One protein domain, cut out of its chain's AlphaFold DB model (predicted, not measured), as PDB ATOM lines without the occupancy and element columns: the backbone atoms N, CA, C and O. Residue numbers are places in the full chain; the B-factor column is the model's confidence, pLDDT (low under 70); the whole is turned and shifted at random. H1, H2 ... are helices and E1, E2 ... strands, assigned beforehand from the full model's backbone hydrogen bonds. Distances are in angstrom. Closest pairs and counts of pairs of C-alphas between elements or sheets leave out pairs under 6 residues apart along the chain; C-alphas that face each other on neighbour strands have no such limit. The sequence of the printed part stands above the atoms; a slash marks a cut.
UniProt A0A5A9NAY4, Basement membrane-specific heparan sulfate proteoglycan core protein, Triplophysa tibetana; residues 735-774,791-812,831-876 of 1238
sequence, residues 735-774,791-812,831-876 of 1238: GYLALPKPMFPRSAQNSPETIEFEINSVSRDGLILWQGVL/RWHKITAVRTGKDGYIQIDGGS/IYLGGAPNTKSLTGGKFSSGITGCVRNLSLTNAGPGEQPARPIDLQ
ATOM      1  N   GLY A 735      -2.434   4.974 141.374       53.88
ATOM      2  CA  GLY A 735      -1.775   3.921 140.607       53.88
ATOM      3  C   GLY A 735      -1.226   2.849 141.546       53.88
ATOM      4  O   GLY A 735      -0.604   3.158 142.562       53.88
ATOM      5  N   TYR A 736      -1.506   1.580 141.252       67.94
ATOM      6  CA  TYR A 736      -1.103   0.479 142.120       67.94
ATOM      7  C   TYR A 736      -0.723  -0.769 141.335       67.94
ATOM      8  O   TYR A 736      -1.317  -1.086 140.307       67.94
ATOM      9  N   LEU A 737       0.212  -1.534 141.892       64.94
ATOM     10  CA  LEU A 737       0.542  -2.876 141.434       64.94
ATOM     11  C   LEU A 737      -0.013  -3.900 142.427       64.94
ATOM     12  O   LEU A 737       0.284  -3.837 143.618       64.94
ATOM     13  N   ALA A 738      -0.823  -4.844 141.948       60.97
ATOM     14  CA  ALA A 738      -1.362  -5.928 142.767       60.97
ATOM     15  C   ALA A 738      -0.521  -7.200 142.600       60.97
ATOM     16  O   ALA A 738      -0.575  -7.868 141.570       60.97
ATOM     17  N   LEU A 739       0.225  -7.558 143.637       64.06
ATOM     18  CA  LEU A 739       1.075  -8.740 143.659       64.06
ATOM     19  C   LEU A 739       0.276  -9.999 144.085       64.06
ATOM     20  O   LEU A 739      -0.509  -9.936 145.044       64.06
ATOM     21  N   PRO A 740       0.437 -11.147 143.389       52.16
ATOM     22  CA  PRO A 740      -0.341 -12.363 143.635       52.16
ATOM     23  C   PRO A 740      -0.001 -13.065 144.967       52.16
ATOM     24  O   PRO A 740       1.004 -12.813 145.621       52.16
ATOM     25  N   LYS A 741      -0.868 -14.001 145.375       49.56
ATOM     26  CA  LYS A 741      -0.939 -14.574 146.737       49.56
ATOM     27  C   LYS A 741       0.224 -15.451 147.267       49.56
ATOM     28  O   LYS A 741       0.194 -15.677 148.475       49.56
ATOM     29  N   PRO A 742       1.215 -15.977 146.507       52.44
ATOM     30  CA  PRO A 742       2.219 -16.872 147.098       52.44
ATOM     31  C   PRO A 742       3.499 -16.165 147.587       52.44
ATOM     32  O   PRO A 742       4.478 -16.844 147.880       52.44
ATOM     33  N   MET A 743       3.528 -14.830 147.657       53.66
ATOM     34  CA  MET A 743       4.796 -14.092 147.781       53.66
ATOM     35  C   MET A 743       5.406 -14.050 149.185       53.66
ATOM     36  O   MET A 743       6.623 -13.982 149.300       53.66
ATOM     37  N   PHE A 744       4.595 -14.194 150.235       57.19
ATOM     38  CA  PHE A 744       5.088 -14.627 151.542       57.19
ATOM     39  C   PHE A 744       4.830 -16.136 151.673       57.19
ATOM     40  O   PHE A 744       3.667 -16.558 151.685       57.19
ATOM     41  N   PRO A 745       5.868 -16.987 151.770       45.88
ATOM     42  CA  PRO A 745       5.689 -18.384 152.162       45.88
ATOM     43  C   PRO A 745       4.953 -18.454 153.511       45.88
ATOM     44  O   PRO A 745       5.080 -17.545 154.324       45.88
ATOM     45  N   ARG A 746       4.190 -19.515 153.811       52.66
ATOM     46  CA  ARG A 746       3.586 -19.662 155.154       52.66
ATOM     47  C   ARG A 746       4.688 -19.728 156.214       52.66
ATOM     48  O   ARG A 746       5.375 -20.742 156.321       52.66
ATOM     49  N   SER A 747       4.835 -18.661 156.983       53.91
ATOM     50  CA  SER A 747       5.871 -18.487 157.999       53.91
ATOM     51  C   SER A 747       5.445 -19.096 159.344       53.91
ATOM     52  O   SER A 747       4.255 -19.211 159.648       53.91
ATOM     53  N   ALA A 748       6.416 -19.536 160.149       60.25
ATOM     54  CA  ALA A 748       6.174 -20.016 161.509       60.25
ATOM     55  C   ALA A 748       5.897 -18.830 162.456       60.25
ATOM     56  O   ALA A 748       6.240 -17.694 162.160       60.25
ATOM     57  N   GLN A 749       5.312 -19.081 163.629       59.09
ATOM     58  CA  GLN A 749       4.812 -18.033 164.537       59.09
ATOM     59  C   GLN A 749       5.865 -16.998 165.007       59.09
ATOM     60  O   GLN A 749       5.480 -15.914 165.431       59.09
ATOM     61  N   ASN A 750       7.165 -17.311 164.886       67.38
ATOM     62  CA  ASN A 750       8.297 -16.472 165.310       67.38
ATOM     63  C   ASN A 750       9.303 -16.168 164.182       67.38
ATOM     64  O   ASN A 750      10.425 -15.758 164.472       67.38
ATOM     65  N   SER A 751       8.971 -16.422 162.914       73.69
ATOM     66  CA  SER A 751       9.878 -16.054 161.819       73.69
ATOM     67  C   SER A 751       9.728 -14.567 161.476       73.69
ATOM     68  O   SER A 751       8.585 -14.121 161.340       73.69
ATOM     69  N   PRO A 752      10.834 -13.824 161.310       79.00
ATOM     70  CA  PRO A 752      10.799 -12.440 160.850       79.00
ATOM     71  C   PRO A 752      10.246 -12.344 159.423       79.00
ATOM     72  O   PRO A 752      10.586 -13.151 158.562       79.00
ATOM     73  N   GLU A 753       9.398 -11.350 159.180       81.31
ATOM     74  CA  GLU A 753       8.944 -10.918 157.859       81.31
ATOM     75  C   GLU A 753       9.668  -9.618 157.520       81.31
ATOM     76  O   GLU A 753       9.505  -8.621 158.228       81.31
ATOM     77  N   THR A 754      10.466  -9.638 156.456       84.56
ATOM     78  CA  THR A 754      11.297  -8.510 156.032       84.56
ATOM     79  C   THR A 754      10.837  -8.009 154.670       84.56
ATOM     80  O   THR A 754      10.693  -8.781 153.718       84.56
ATOM     81  N   ILE A 755      10.615  -6.700 154.592       86.75
ATOM     82  CA  ILE A 755      10.277  -5.954 153.385       86.75
ATOM     83  C   ILE A 755      11.422  -4.977 153.134       86.75
ATOM     84  O   ILE A 755      11.695  -4.126 153.981       86.75
ATOM     85  N   GLU A 756      12.075  -5.077 151.978       85.62
ATOM     86  CA  GLU A 756      13.095  -4.112 151.558       85.62
ATOM     87  C   GLU A 756      12.755  -3.542 150.187       85.62
ATOM     88  O   GLU A 756      12.410  -4.295 149.280       85.62
ATOM     89  N   PHE A 757      12.859  -2.227 150.030       85.50
ATOM     90  CA  PHE A 757      12.746  -1.539 148.744       85.50
ATOM     91  C   PHE A 757      13.492  -0.207 148.792       85.50
ATOM     92  O   PHE A 757      13.824   0.297 149.864       85.50
ATOM     93  N   GLU A 758      13.733   0.387 147.634       83.38
ATOM     94  CA  GLU A 758      14.192   1.767 147.510       83.38
ATOM     95  C   GLU A 758      13.053   2.641 146.991       83.38
ATOM     96  O   GLU A 758      12.287   2.206 146.132       83.38
ATOM     97  N   ILE A 759      12.926   3.863 147.504       83.19
ATOM     98  CA  ILE A 759      11.883   4.811 147.110       83.19
ATOM     99  C   ILE A 759      12.470   6.179 146.784       83.19
ATOM    100  O   ILE A 759      13.359   6.657 147.482       83.19
ATOM    101  N   ASN A 760      11.936   6.807 145.742       79.62
ATOM    102  CA  ASN A 760      12.122   8.217 145.439       79.62
ATOM    103  C   ASN A 760      10.742   8.852 145.247       79.62
ATOM    104  O   ASN A 760      10.027   8.521 144.302       79.62
ATOM    105  N   SER A 761      10.340   9.735 146.158       75.56
ATOM    106  CA  SER A 761       9.046  10.414 146.100       75.56
ATOM    107  C   SER A 761       9.156  11.829 146.656       75.56
ATOM    108  O   SER A 761      10.015  12.125 147.480       75.56
ATOM    109  N   VAL A 762       8.255  12.704 146.210       70.31
ATOM    110  CA  VAL A 762       8.033  14.046 146.778       70.31
ATOM    111  C   VAL A 762       6.667  14.161 147.469       70.31
ATOM    112  O   VAL A 762       6.309  15.219 147.995       70.31
ATOM    113  N   SER A 763       5.883  13.078 147.484       71.75
ATOM    114  CA  SER A 763       4.577  13.035 148.139       71.75
ATOM    115  C   SER A 763       4.736  13.212 149.646       71.75
ATOM    116  O   SER A 763       5.478  12.481 150.294       71.75
ATOM    117  N   ARG A 764       4.013  14.184 150.215       74.00
ATOM    118  CA  ARG A 764       3.961  14.386 151.674       74.00
ATOM    119  C   ARG A 764       3.191  13.272 152.381       74.00
ATOM    120  O   ARG A 764       3.582  12.871 153.467       74.00
ATOM    121  N   ASP A 765       2.142  12.766 151.735       78.06
ATOM    122  CA  ASP A 765       1.276  11.698 152.229       78.06
ATOM    123  C   ASP A 765       0.921  10.750 151.074       78.06
ATOM    124  O   ASP A 765       0.638  11.207 149.964       78.06
ATOM    125  N   GLY A 766       0.916   9.438 151.324       82.38
ATOM    126  CA  GLY A 766       0.520   8.440 150.328       82.38
ATOM    127  C   GLY A 766       0.782   6.998 150.764       82.38
ATOM    128  O   GLY A 766       1.701   6.719 151.534       82.38
ATOM    129  N   LEU A 767      -0.047   6.067 150.290       84.75
ATOM    130  CA  LEU A 767       0.093   4.636 150.574       84.75
ATOM    131  C   LEU A 767       1.174   3.982 149.689       84.75
ATOM    132  O   LEU A 767       0.963   3.848 148.493       84.75
ATOM    133  N   ILE A 768       2.282   3.507 150.271       86.25
ATOM    134  CA  ILE A 768       3.376   2.838 149.524       86.25
ATOM    135  C   ILE A 768       3.150   1.327 149.376       86.25
ATOM    136  O   ILE A 768       3.370   0.771 148.307       86.25
ATOM    137  N   LEU A 769       2.741   0.634 150.440       86.56
ATOM    138  CA  LEU A 769       2.500  -0.811 150.416       86.56
ATOM    139  C   LEU A 769       1.356  -1.164 151.371       86.56
ATOM    140  O   LEU A 769       1.318  -0.682 152.504       86.56
ATOM    141  N   TRP A 770       0.424  -2.016 150.936       85.25
ATOM    142  CA  TRP A 770      -0.708  -2.464 151.750       85.25
ATOM    143  C   TRP A 770      -0.981  -3.960 151.643       85.25
ATOM    144  O   TRP A 770      -1.204  -4.496 150.557       85.25
ATOM    145  N   GLN A 771      -1.084  -4.609 152.803       77.50
ATOM    146  CA  GLN A 771      -1.648  -5.946 152.948       77.50
ATOM    147  C   GLN A 771      -2.219  -6.105 154.364       77.50
ATOM    148  O   GLN A 771      -1.478  -6.115 155.343       77.50
ATOM    149  N   GLY A 772      -3.540  -6.221 154.513       72.19
ATOM    150  CA  GLY A 772      -4.125  -6.215 155.856       72.19
ATOM    151  C   GLY A 772      -5.643  -6.321 155.909       72.19
ATOM    152  O   GLY A 772      -6.339  -6.010 154.947       72.19
ATOM    153  N   VAL A 773      -6.150  -6.734 157.074       64.81
ATOM    154  CA  VAL A 773      -7.536  -6.526 157.517       64.81
ATOM    155  C   VAL A 773      -7.460  -5.837 158.879       64.81
ATOM    156  O   VAL A 773      -6.687  -6.258 159.738       64.81
ATOM    157  N   LEU A 774      -8.228  -4.769 159.084       61.25
ATOM    158  CA  LEU A 774      -8.240  -4.027 160.346       61.25
ATOM    159  C   LEU A 774      -8.898  -4.877 161.446       61.25
ATOM    160  O   LEU A 774     -10.094  -5.152 161.366       61.25
ATOM    161  N   ARG A 791      15.076  12.288 146.536       73.88
ATOM    162  CA  ARG A 791      16.241  11.401 146.437       73.88
ATOM    163  C   ARG A 791      15.822   9.954 146.681       73.88
ATOM    164  O   ARG A 791      14.727   9.663 147.152       73.88
ATOM    165  N   TRP A 792      16.707   9.032 146.311       74.75
ATOM    166  CA  TRP A 792      16.516   7.614 146.590       74.75
ATOM    167  C   TRP A 792      16.852   7.303 148.044       74.75
ATOM    168  O   TRP A 792      17.962   7.587 148.493       74.75
ATOM    169  N   HIS A 793      15.916   6.654 148.727       81.06
ATOM    170  CA  HIS A 793      16.081   6.141 150.079       81.06
ATOM    171  C   HIS A 793      15.849   4.637 150.112       81.06
ATOM    172  O   HIS A 793      14.860   4.151 149.560       81.06
ATOM    173  N   LYS A 794      16.714   3.890 150.800       85.69
ATOM    174  CA  LYS A 794      16.499   2.465 151.070       85.69
ATOM    175  C   LYS A 794      15.663   2.301 152.338       85.69
ATOM    176  O   LYS A 794      16.061   2.754 153.409       85.69
ATOM    177  N   ILE A 795      14.543   1.595 152.221       88.94
ATOM    178  CA  ILE A 795      13.613   1.291 153.307       88.94
ATOM    179  C   ILE A 795      13.706  -0.196 153.639       88.94
ATOM    180  O   ILE A 795      13.480  -1.046 152.778       88.94
ATOM    181  N   THR A 796      13.983  -0.503 154.903       88.44
ATOM    182  CA  THR A 796      13.934  -1.861 155.448       88.44
ATOM    183  C   THR A 796      12.918  -1.882 156.585       88.44
ATOM    184  O   THR A 796      13.080  -1.178 157.582       88.44
ATOM    185  N   ALA A 797      11.855  -2.670 156.440       89.62
ATOM    186  CA  ALA A 797      10.831  -2.869 157.461       89.62
ATOM    187  C   ALA A 797      10.789  -4.342 157.867       89.62
ATOM    188  O   ALA A 797      10.672  -5.220 157.013       89.62
ATOM    189  N   VAL A 798      10.874  -4.611 159.168       88.62
ATOM    190  CA  VAL A 798      10.936  -5.976 159.704       88.62
ATOM    191  C   VAL A 798       9.895  -6.154 160.795       88.62
ATOM    192  O   VAL A 798       9.770  -5.311 161.682       88.62
ATOM    193  N   ARG A 799       9.163  -7.268 160.756       86.81
ATOM    194  CA  ARG A 799       8.185  -7.654 161.781       86.81
ATOM    195  C   ARG A 799       8.466  -9.062 162.288       86.81
ATOM    196  O   ARG A 799       8.555  -9.993 161.498       86.81
ATOM    197  N   THR A 800       8.504  -9.244 163.606       86.19
ATOM    198  CA  THR A 800       8.576 -10.561 164.254       86.19
ATOM    199  C   THR A 800       7.510 -10.648 165.343       86.19
ATOM    200  O   THR A 800       7.620 -10.031 166.397       86.19
ATOM    201  N   GLY A 801       6.440 -11.410 165.102       80.94
ATOM    202  CA  GLY A 801       5.327 -11.486 166.053       80.94
ATOM    203  C   GLY A 801       4.652 -10.122 166.254       80.94
ATOM    204  O   GLY A 801       4.051  -9.590 165.320       80.94
ATOM    205  N   LYS A 802       4.713  -9.565 167.470       81.81
ATOM    206  CA  LYS A 802       4.114  -8.254 167.792       81.81
ATOM    207  C   LYS A 802       5.070  -7.078 167.632       81.81
ATOM    208  O   LYS A 802       4.580  -5.951 167.540       81.81
ATOM    209  N   ASP A 803       6.366  -7.359 167.587       86.25
ATOM    210  CA  ASP A 803       7.433  -6.376 167.479       86.25
ATOM    211  C   ASP A 803       7.752  -6.106 166.011       86.25
ATOM    212  O   ASP A 803       7.779  -7.017 165.176       86.25
ATOM    213  N   GLY A 804       8.016  -4.848 165.688       89.00
ATOM    214  CA  GLY A 804       8.544  -4.467 164.391       89.00
ATOM    215  C   GLY A 804       9.446  -3.252 164.481       89.00
ATOM    216  O   GLY A 804       9.395  -2.496 165.453       89.00
ATOM    217  N   TYR A 805      10.264  -3.063 163.453       92.00
ATOM    218  CA  TYR A 805      11.073  -1.867 163.291       92.00
ATOM    219  C   TYR A 805      11.163  -1.429 161.834       92.00
ATOM    220  O   TYR A 805      10.949  -2.220 160.911       92.00
ATOM    221  N   ILE A 806      11.501  -0.155 161.643       91.50
ATOM    222  CA  ILE A 806      11.874   0.407 160.343       91.50
ATOM    223  C   ILE A 806      13.282   0.998 160.405       91.50
ATOM    224  O   ILE A 806      13.695   1.552 161.429       91.50
ATOM    225  N   GLN A 807      13.999   0.899 159.293       89.12
ATOM    226  CA  GLN A 807      15.328   1.461 159.096       89.12
ATOM    227  C   GLN A 807      15.397   2.143 157.725       89.12
ATOM    228  O   GLN A 807      14.917   1.598 156.731       89.12
ATOM    229  N   ILE A 808      15.993   3.337 157.690       88.31
ATOM    230  CA  ILE A 808      16.135   4.178 156.492       88.31
ATOM    231  C   ILE A 808      17.626   4.367 156.215       88.31
ATOM    232  O   ILE A 808      18.359   4.727 157.136       88.31
ATOM    233  N   ASP A 809      18.081   4.093 154.991       81.88
ATOM    234  CA  ASP A 809      19.464   4.288 154.514       81.88
ATOM    235  C   ASP A 809      20.554   3.656 155.399       81.88
ATOM    236  O   ASP A 809      21.672   4.156 155.514       81.88
ATOM    237  N   GLY A 810      20.224   2.549 156.073       77.94
ATOM    238  CA  GLY A 810      21.128   1.902 157.030       77.94
ATOM    239  C   GLY A 810      21.340   2.686 158.335       77.94
ATOM    240  O   GLY A 810      22.263   2.383 159.089       77.94
ATOM    241  N   GLY A 811      20.497   3.684 158.619       80.06
ATOM    242  CA  GLY A 811      20.501   4.491 159.840       80.06
ATOM    243  C   GLY A 811      20.006   3.752 161.092       80.06
ATOM    244  O   GLY A 811      20.004   2.527 161.162       80.06
ATOM    245  N   SER A 812      19.585   4.498 162.119       83.12
ATOM    246  CA  SER A 812      19.129   3.902 163.391       83.12
ATOM    247  C   SER A 812      17.717   3.311 163.307       83.12
ATOM    248  O   SER A 812      16.789   3.971 162.837       83.12
ATOM    249  N   ILE A 831      -1.166  -8.210 147.875       78.00
ATOM    250  CA  ILE A 831      -0.332  -7.081 148.313       78.00
ATOM    251  C   ILE A 831      -0.480  -5.988 147.262       78.00
ATOM    252  O   ILE A 831      -0.373  -6.276 146.070       78.00
ATOM    253  N   TYR A 832      -0.726  -4.756 147.687       78.75
ATOM    254  CA  TYR A 832      -0.770  -3.608 146.789       78.75
ATOM    255  C   TYR A 832       0.458  -2.727 147.015       78.75
ATOM    256  O   TYR A 832       0.756  -2.408 148.163       78.75
ATOM    257  N   LEU A 833       1.166  -2.370 145.943       81.19
ATOM    258  CA  LEU A 833       2.317  -1.463 145.942       81.19
ATOM    259  C   LEU A 833       1.939  -0.154 145.236       81.19
ATOM    260  O   LEU A 833       1.225  -0.194 144.237       81.19
ATOM    261  N   GLY A 834       2.389   0.982 145.765       76.31
ATOM    262  CA  GLY A 834       2.180   2.336 145.244       76.31
ATOM    263  C   GLY A 834       0.823   2.978 145.541       76.31
ATOM    264  O   GLY A 834       0.724   4.193 145.670       76.31
ATOM    265  N   GLY A 835      -0.216   2.167 145.705       79.19
ATOM    266  CA  GLY A 835      -1.580   2.602 145.987       79.19
ATOM    267  C   GLY A 835      -2.475   1.396 146.252       79.19
ATOM    268  O   GLY A 835      -1.984   0.313 146.567       79.19
ATOM    269  N   ALA A 836      -3.793   1.548 146.118       73.12
ATOM    270  CA  ALA A 836      -4.728   0.426 146.175       73.12
ATOM    271  C   ALA A 836      -6.021   0.729 145.386       73.12
ATOM    272  O   ALA A 836      -6.386   1.899 145.267       73.12
ATOM    273  N   PRO A 837      -6.786  -0.296 144.942       71.81
ATOM    274  CA  PRO A 837      -8.013  -0.109 144.156       71.81
ATOM    275  C   PRO A 837      -9.023   0.871 144.772       71.81
ATOM    276  O   PRO A 837      -9.759   1.550 144.064       71.81
ATOM    277  N   ASN A 838      -9.076   0.939 146.105       77.31
ATOM    278  CA  ASN A 838      -9.790   1.981 146.838       77.31
ATOM    279  C   ASN A 838      -9.096   2.231 148.185       77.31
ATOM    280  O   ASN A 838      -9.493   1.680 149.220       77.31
ATOM    281  N   THR A 839      -8.043   3.051 148.150       79.12
ATOM    282  CA  THR A 839      -7.143   3.361 149.276       79.12
ATOM    283  C   THR A 839      -7.890   3.782 150.539       79.12
ATOM    284  O   THR A 839      -7.648   3.239 151.621       79.12
ATOM    285  N   LYS A 840      -8.877   4.675 150.396       78.69
ATOM    286  CA  LYS A 840      -9.674   5.183 151.518       78.69
ATOM    287  C   LYS A 840     -10.488   4.085 152.200       78.69
ATOM    288  O   LYS A 840     -10.523   4.028 153.424       78.69
ATOM    289  N   SER A 841     -11.130   3.196 151.444       79.44
ATOM    290  CA  SER A 841     -11.927   2.113 152.038       79.44
ATOM    291  C   SER A 841     -11.062   0.996 152.635       79.44
ATOM    292  O   SER A 841     -11.350   0.522 153.733       79.44
ATOM    293  N   LEU A 842      -9.978   0.612 151.951       76.06
ATOM    294  CA  LEU A 842      -9.113  -0.507 152.337       76.06
ATOM    295  C   LEU A 842      -8.292  -0.212 153.592       76.06
ATOM    296  O   LEU A 842      -8.094  -1.105 154.412       76.06
ATOM    297  N   THR A 843      -7.858   1.036 153.763       78.81
ATOM    298  CA  THR A 843      -7.070   1.468 154.927       78.81
ATOM    299  C   THR A 843      -7.936   1.973 156.086       78.81
ATOM    300  O   THR A 843      -7.403   2.414 157.104       78.81
ATOM    301  N   GLY A 844      -9.271   1.931 155.956       77.69
ATOM    302  CA  GLY A 844     -10.197   2.484 156.952       77.69
ATOM    303  C   GLY A 844     -10.128   4.011 157.071       77.69
ATOM    304  O   GLY A 844     -10.393   4.555 158.138       77.69
ATOM    305  N   GLY A 845      -9.745   4.699 155.993       78.19
ATOM    306  CA  GLY A 845      -9.644   6.156 155.913       78.19
ATOM    307  C   GLY A 845      -8.301   6.739 156.352       78.19
ATOM    308  O   GLY A 845      -8.176   7.959 156.360       78.19
ATOM    309  N   LYS A 846      -7.312   5.904 156.699       80.44
ATOM    310  CA  LYS A 846      -5.980   6.359 157.138       80.44
ATOM    311  C   LYS A 846      -5.171   7.018 156.030       80.44
ATOM    312  O   LYS A 846      -4.457   7.975 156.292       80.44
ATOM    313  N   PHE A 847      -5.308   6.511 154.809       82.69
ATOM    314  CA  PHE A 847      -4.735   7.117 153.616       82.69
ATOM    315  C   PHE A 847      -5.861   7.423 152.630       82.69
ATOM    316  O   PHE A 847      -6.762   6.606 152.419       82.69
ATOM    317  N   SER A 848      -5.834   8.617 152.039       77.81
ATOM    318  CA  SER A 848      -6.803   9.052 151.025       77.81
ATOM    319  C   SER A 848      -6.368   8.727 149.597       77.81
ATOM    320  O   SER A 848      -7.234   8.593 148.734       77.81
ATOM    321  N   SER A 849      -5.062   8.578 149.369       79.69
ATOM    322  CA  SER A 849      -4.418   8.356 148.070       79.69
ATOM    323  C   SER A 849      -3.174   7.466 148.212       79.69
ATOM    324  O   SER A 849      -2.677   7.262 149.324       79.69
ATOM    325  N   GLY A 850      -2.689   6.902 147.105       79.75
ATOM    326  CA  GLY A 850      -1.356   6.291 147.038       79.75
ATOM    327  C   GLY A 850      -0.245   7.340 146.902       79.75
ATOM    328  O   GLY A 850      -0.450   8.511 147.237       79.75
ATOM    329  N   ILE A 851       0.938   6.908 146.473       80.25
ATOM    330  CA  ILE A 851       2.119   7.758 146.293       80.25
ATOM    331  C   ILE A 851       2.289   8.237 144.852       80.25
ATOM    332  O   ILE A 851       1.905   7.566 143.898       80.25
ATOM    333  N   THR A 852       2.960   9.378 144.709       70.56
ATOM    334  CA  THR A 852       3.573   9.798 143.450       70.56
ATOM    335  C   THR A 852       5.096   9.695 143.581       70.56
ATOM    336  O   THR A 852       5.712  10.449 144.341       70.56
ATOM    337  N   GLY A 853       5.713   8.725 142.908       65.38
ATOM    338  CA  GLY A 853       7.146   8.437 143.022       65.38
ATOM    339  C   GLY A 853       7.544   7.045 142.529       65.38
ATOM    340  O   GLY A 853       6.694   6.214 142.220       65.38
ATOM    341  N   CYS A 854       8.846   6.783 142.464       66.38
ATOM    342  CA  CYS A 854       9.407   5.496 142.059       66.38
ATOM    343  C   CYS A 854       9.631   4.583 143.268       66.38
ATOM    344  O   CYS A 854      10.146   5.027 144.293       66.38
ATOM    345  N   VAL A 855       9.339   3.293 143.119       74.44
ATOM    346  CA  VAL A 855       9.776   2.228 144.032       74.44
ATOM    347  C   VAL A 855      10.599   1.230 143.235       74.44
ATOM    348  O   VAL A 855      10.129   0.759 142.202       74.44
ATOM    349  N   ARG A 856      11.804   0.881 143.698       73.75
ATOM    350  CA  ARG A 856      12.632  -0.151 143.066       73.75
ATOM    351  C   ARG A 856      13.143  -1.207 144.033       73.75
ATOM    352  O   ARG A 856      13.108  -1.017 145.247       73.75
ATOM    353  N   ASN A 857      13.623  -2.320 143.484       71.38
ATOM    354  CA  ASN A 857      14.274  -3.400 144.232       71.38
ATOM    355  C   ASN A 857      13.399  -3.983 145.364       71.38
ATOM    356  O   ASN A 857      13.927  -4.382 146.402       71.38
ATOM    357  N   LEU A 858      12.069  -4.042 145.179       78.75
ATOM    358  CA  LEU A 858      11.163  -4.603 146.185       78.75
ATOM    359  C   LEU A 858      11.479  -6.080 146.417       78.75
ATOM    360  O   LEU A 858      11.354  -6.891 145.507       78.75
ATOM    361  N   SER A 859      11.789  -6.449 147.650       79.50
ATOM    362  CA  SER A 859      11.965  -7.830 148.080       79.50
ATOM    363  C   SER A 859      11.116  -8.119 149.315       79.50
ATOM    364  O   SER A 859      10.934  -7.272 150.191       79.50
ATOM    365  N   LEU A 860      10.566  -9.332 149.358       76.56
ATOM    366  CA  LEU A 860       9.741  -9.836 150.452       76.56
ATOM    367  C   LEU A 860      10.343 -11.166 150.906       76.56
ATOM    368  O   LEU A 860      10.450 -12.098 150.107       76.56
ATOM    369  N   THR A 861      10.766 -11.261 152.166       76.88
ATOM    370  CA  THR A 861      11.401 -12.474 152.704       76.88
ATOM    371  C   THR A 861      10.860 -12.839 154.088       76.88
ATOM    372  O   THR A 861      10.370 -11.991 154.829       76.88
ATOM    373  N   ASN A 862      10.953 -14.126 154.442       74.56
ATOM    374  CA  ASN A 862      10.611 -14.660 155.769       74.56
ATOM    375  C   ASN A 862      11.880 -14.943 156.600       74.56
ATOM    376  O   ASN A 862      12.032 -16.028 157.170       74.56
ATOM    377  N   ALA A 863      12.834 -14.015 156.579       73.81
ATOM    378  CA  ALA A 863      14.112 -14.116 157.276       73.81
ATOM    379  C   ALA A 863      14.565 -12.726 157.744       73.81
ATOM    380  O   ALA A 863      14.057 -11.716 157.250       73.81
ATOM    381  N   GLY A 864      15.491 -12.657 158.704       72.62
ATOM    382  CA  GLY A 864      16.070 -11.378 159.112       72.62
ATOM    383  C   GLY A 864      16.883 -10.746 157.970       72.62
ATOM    384  O   GLY A 864      17.327 -11.471 157.070       72.62
ATOM    385  N   PRO A 865      17.114  -9.418 157.983       67.00
ATOM    386  CA  PRO A 865      17.954  -8.763 156.980       67.00
ATOM    387  C   PRO A 865      19.321  -9.452 156.857       67.00
ATOM    388  O   PRO A 865      20.065  -9.558 157.830       67.00
ATOM    389  N   GLY A 866      19.645  -9.953 155.660       59.91
ATOM    390  CA  GLY A 866      20.916 -10.631 155.367       59.91
ATOM    391  C   GLY A 866      20.994 -12.133 155.693       59.91
ATOM    392  O   GLY A 866      22.007 -12.751 155.368       59.91
ATOM    393  N   GLU A 867      19.964 -12.753 156.279       63.09
ATOM    394  CA  GLU A 867      19.951 -14.205 156.561       63.09
ATOM    395  C   GLU A 867      19.599 -15.064 155.332       63.09
ATOM    396  O   GLU A 867      20.011 -16.223 155.233       63.09
ATOM    397  N   GLN A 868      18.848 -14.506 154.381       58.34
ATOM    398  CA  GLN A 868      18.565 -15.108 153.077       58.34
ATOM    399  C   GLN A 868      18.883 -14.111 151.957       58.34
ATOM    400  O   GLN A 868      18.726 -12.907 152.160       58.34
ATOM    401  N   PRO A 869      19.305 -14.583 150.766       46.22
ATOM    402  CA  PRO A 869      19.506 -13.700 149.629       46.22
ATOM    403  C   PRO A 869      18.164 -13.083 149.223       46.22
ATOM    404  O   PRO A 869      17.293 -13.775 148.690       46.22
ATOM    405  N   ALA A 870      18.004 -11.785 149.488       48.84
ATOM    406  CA  ALA A 870      16.862 -11.006 149.040       48.84
ATOM    407  C   ALA A 870      16.876 -10.963 147.507       48.84
ATOM    408  O   ALA A 870      17.784 -10.404 146.895       48.84
ATOM    409  N   ARG A 871      15.891 -11.611 146.882       52.50
ATOM    410  CA  ARG A 871      15.669 -11.515 145.438       52.50
ATOM    411  C   ARG A 871      14.609 -10.449 145.203       52.50
ATOM    412  O   ARG A 871      13.497 -10.624 145.711       52.50
ATOM    413  N   PRO A 872      14.928  -9.363 144.487       56.09
ATOM    414  CA  PRO A 872      13.911  -8.396 144.152       56.09
ATOM    415  C   PRO A 872      12.883  -9.014 143.190       56.09
ATOM    416  O   PRO A 872      13.169  -9.933 142.422       56.09
ATOM    417  N   ILE A 873      11.637  -8.597 143.360       55.78
ATOM    418  CA  ILE A 873      10.452  -9.121 142.690       55.78
ATOM    419  C   ILE A 873      10.374  -8.521 141.289       55.78
ATOM    420  O   ILE A 873      10.483  -7.308 141.140       55.78
ATOM    421  N   ASP A 874      10.113  -9.364 140.286       53.75
ATOM    422  CA  ASP A 874       9.970  -8.942 138.890       53.75
ATOM    423  C   ASP A 874       8.693  -8.120 138.654       53.75
ATOM    424  O   ASP A 874       7.580  -8.619 138.843       53.75
ATOM    425  N   LEU A 875       8.853  -6.854 138.257       54.72
ATOM    426  CA  LEU A 875       7.759  -5.913 138.024       54.72
ATOM    427  C   LEU A 875       7.528  -5.770 136.498       54.72
ATOM    428  O   LEU A 875       8.225  -5.013 135.838       54.72
ATOM    429  N   GLN A 876       6.505  -6.483 135.990       63.06
ATOM    430  CA  GLN A 876       5.707  -6.228 134.761       63.06
ATOM    431  C   GLN A 876       6.153  -6.819 133.387       63.06
ATOM    432  O   GLN A 876       7.274  -6.644 132.926       63.06
TER     433      GLN A 876
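What this domain is: This is residues 735 to 774, 791 to 812 and 831 to 876 of the 1238 residues of the protein "Basement membrane-specific heparan sulfate proteoglycan core protein" of Triplophysa tibetana (UniProt A0A5A9NAY4). With little regular structure, this is a twisted wall of antiparallel strands E4 E3 E2 E6, the small antiparallel pair E1 and E5 over one face, and H1 away from it. The printed part has 108 residues, with six named strands and one named helix in the order E1 E2 E3 E4 E5 H1 E6; the named elements hold only 42 of the 108, and by class these are mostly strand, with 38 of the 42 in strands. The whole is compact, radius of gyration of the C-alphas 13.9 A, spanning 34 by 32 by 30 A.

Where its parts are: E1, residues 737 to 739, begins at (0.542, -2.876, 141.434). E2 is 753 to 761, 24.4 A; E3 793 to 800, 23.2 A; E4 803 to 808; E5 831 to 833; H1 839 to 842; E6 853 to 861, ending at (11.401, -12.474, 152.704).

How they stand to each other: Within hydrogen-bond range are N 754 and O 861 of E2 and E6, 2.9 A; N 755 and O 797 of E2 and E3, 2.8 A; N 805 and O 798 of hairpin E3 and E4, 2.9 A; N 737 and O 833 of E1 and E5, 2.9 A. H1, too short for any O i to N i+4 pair, is not on the sheet.

The domain as a whole: C-alphas 774 and 791 are 32.1 A apart across one cut, 812 and 831 27.0 A across another. Link E1 to E2 is long. Mean pLDDT of the printed part is 73.6; 32 residues are under 70, among them 735 to 750.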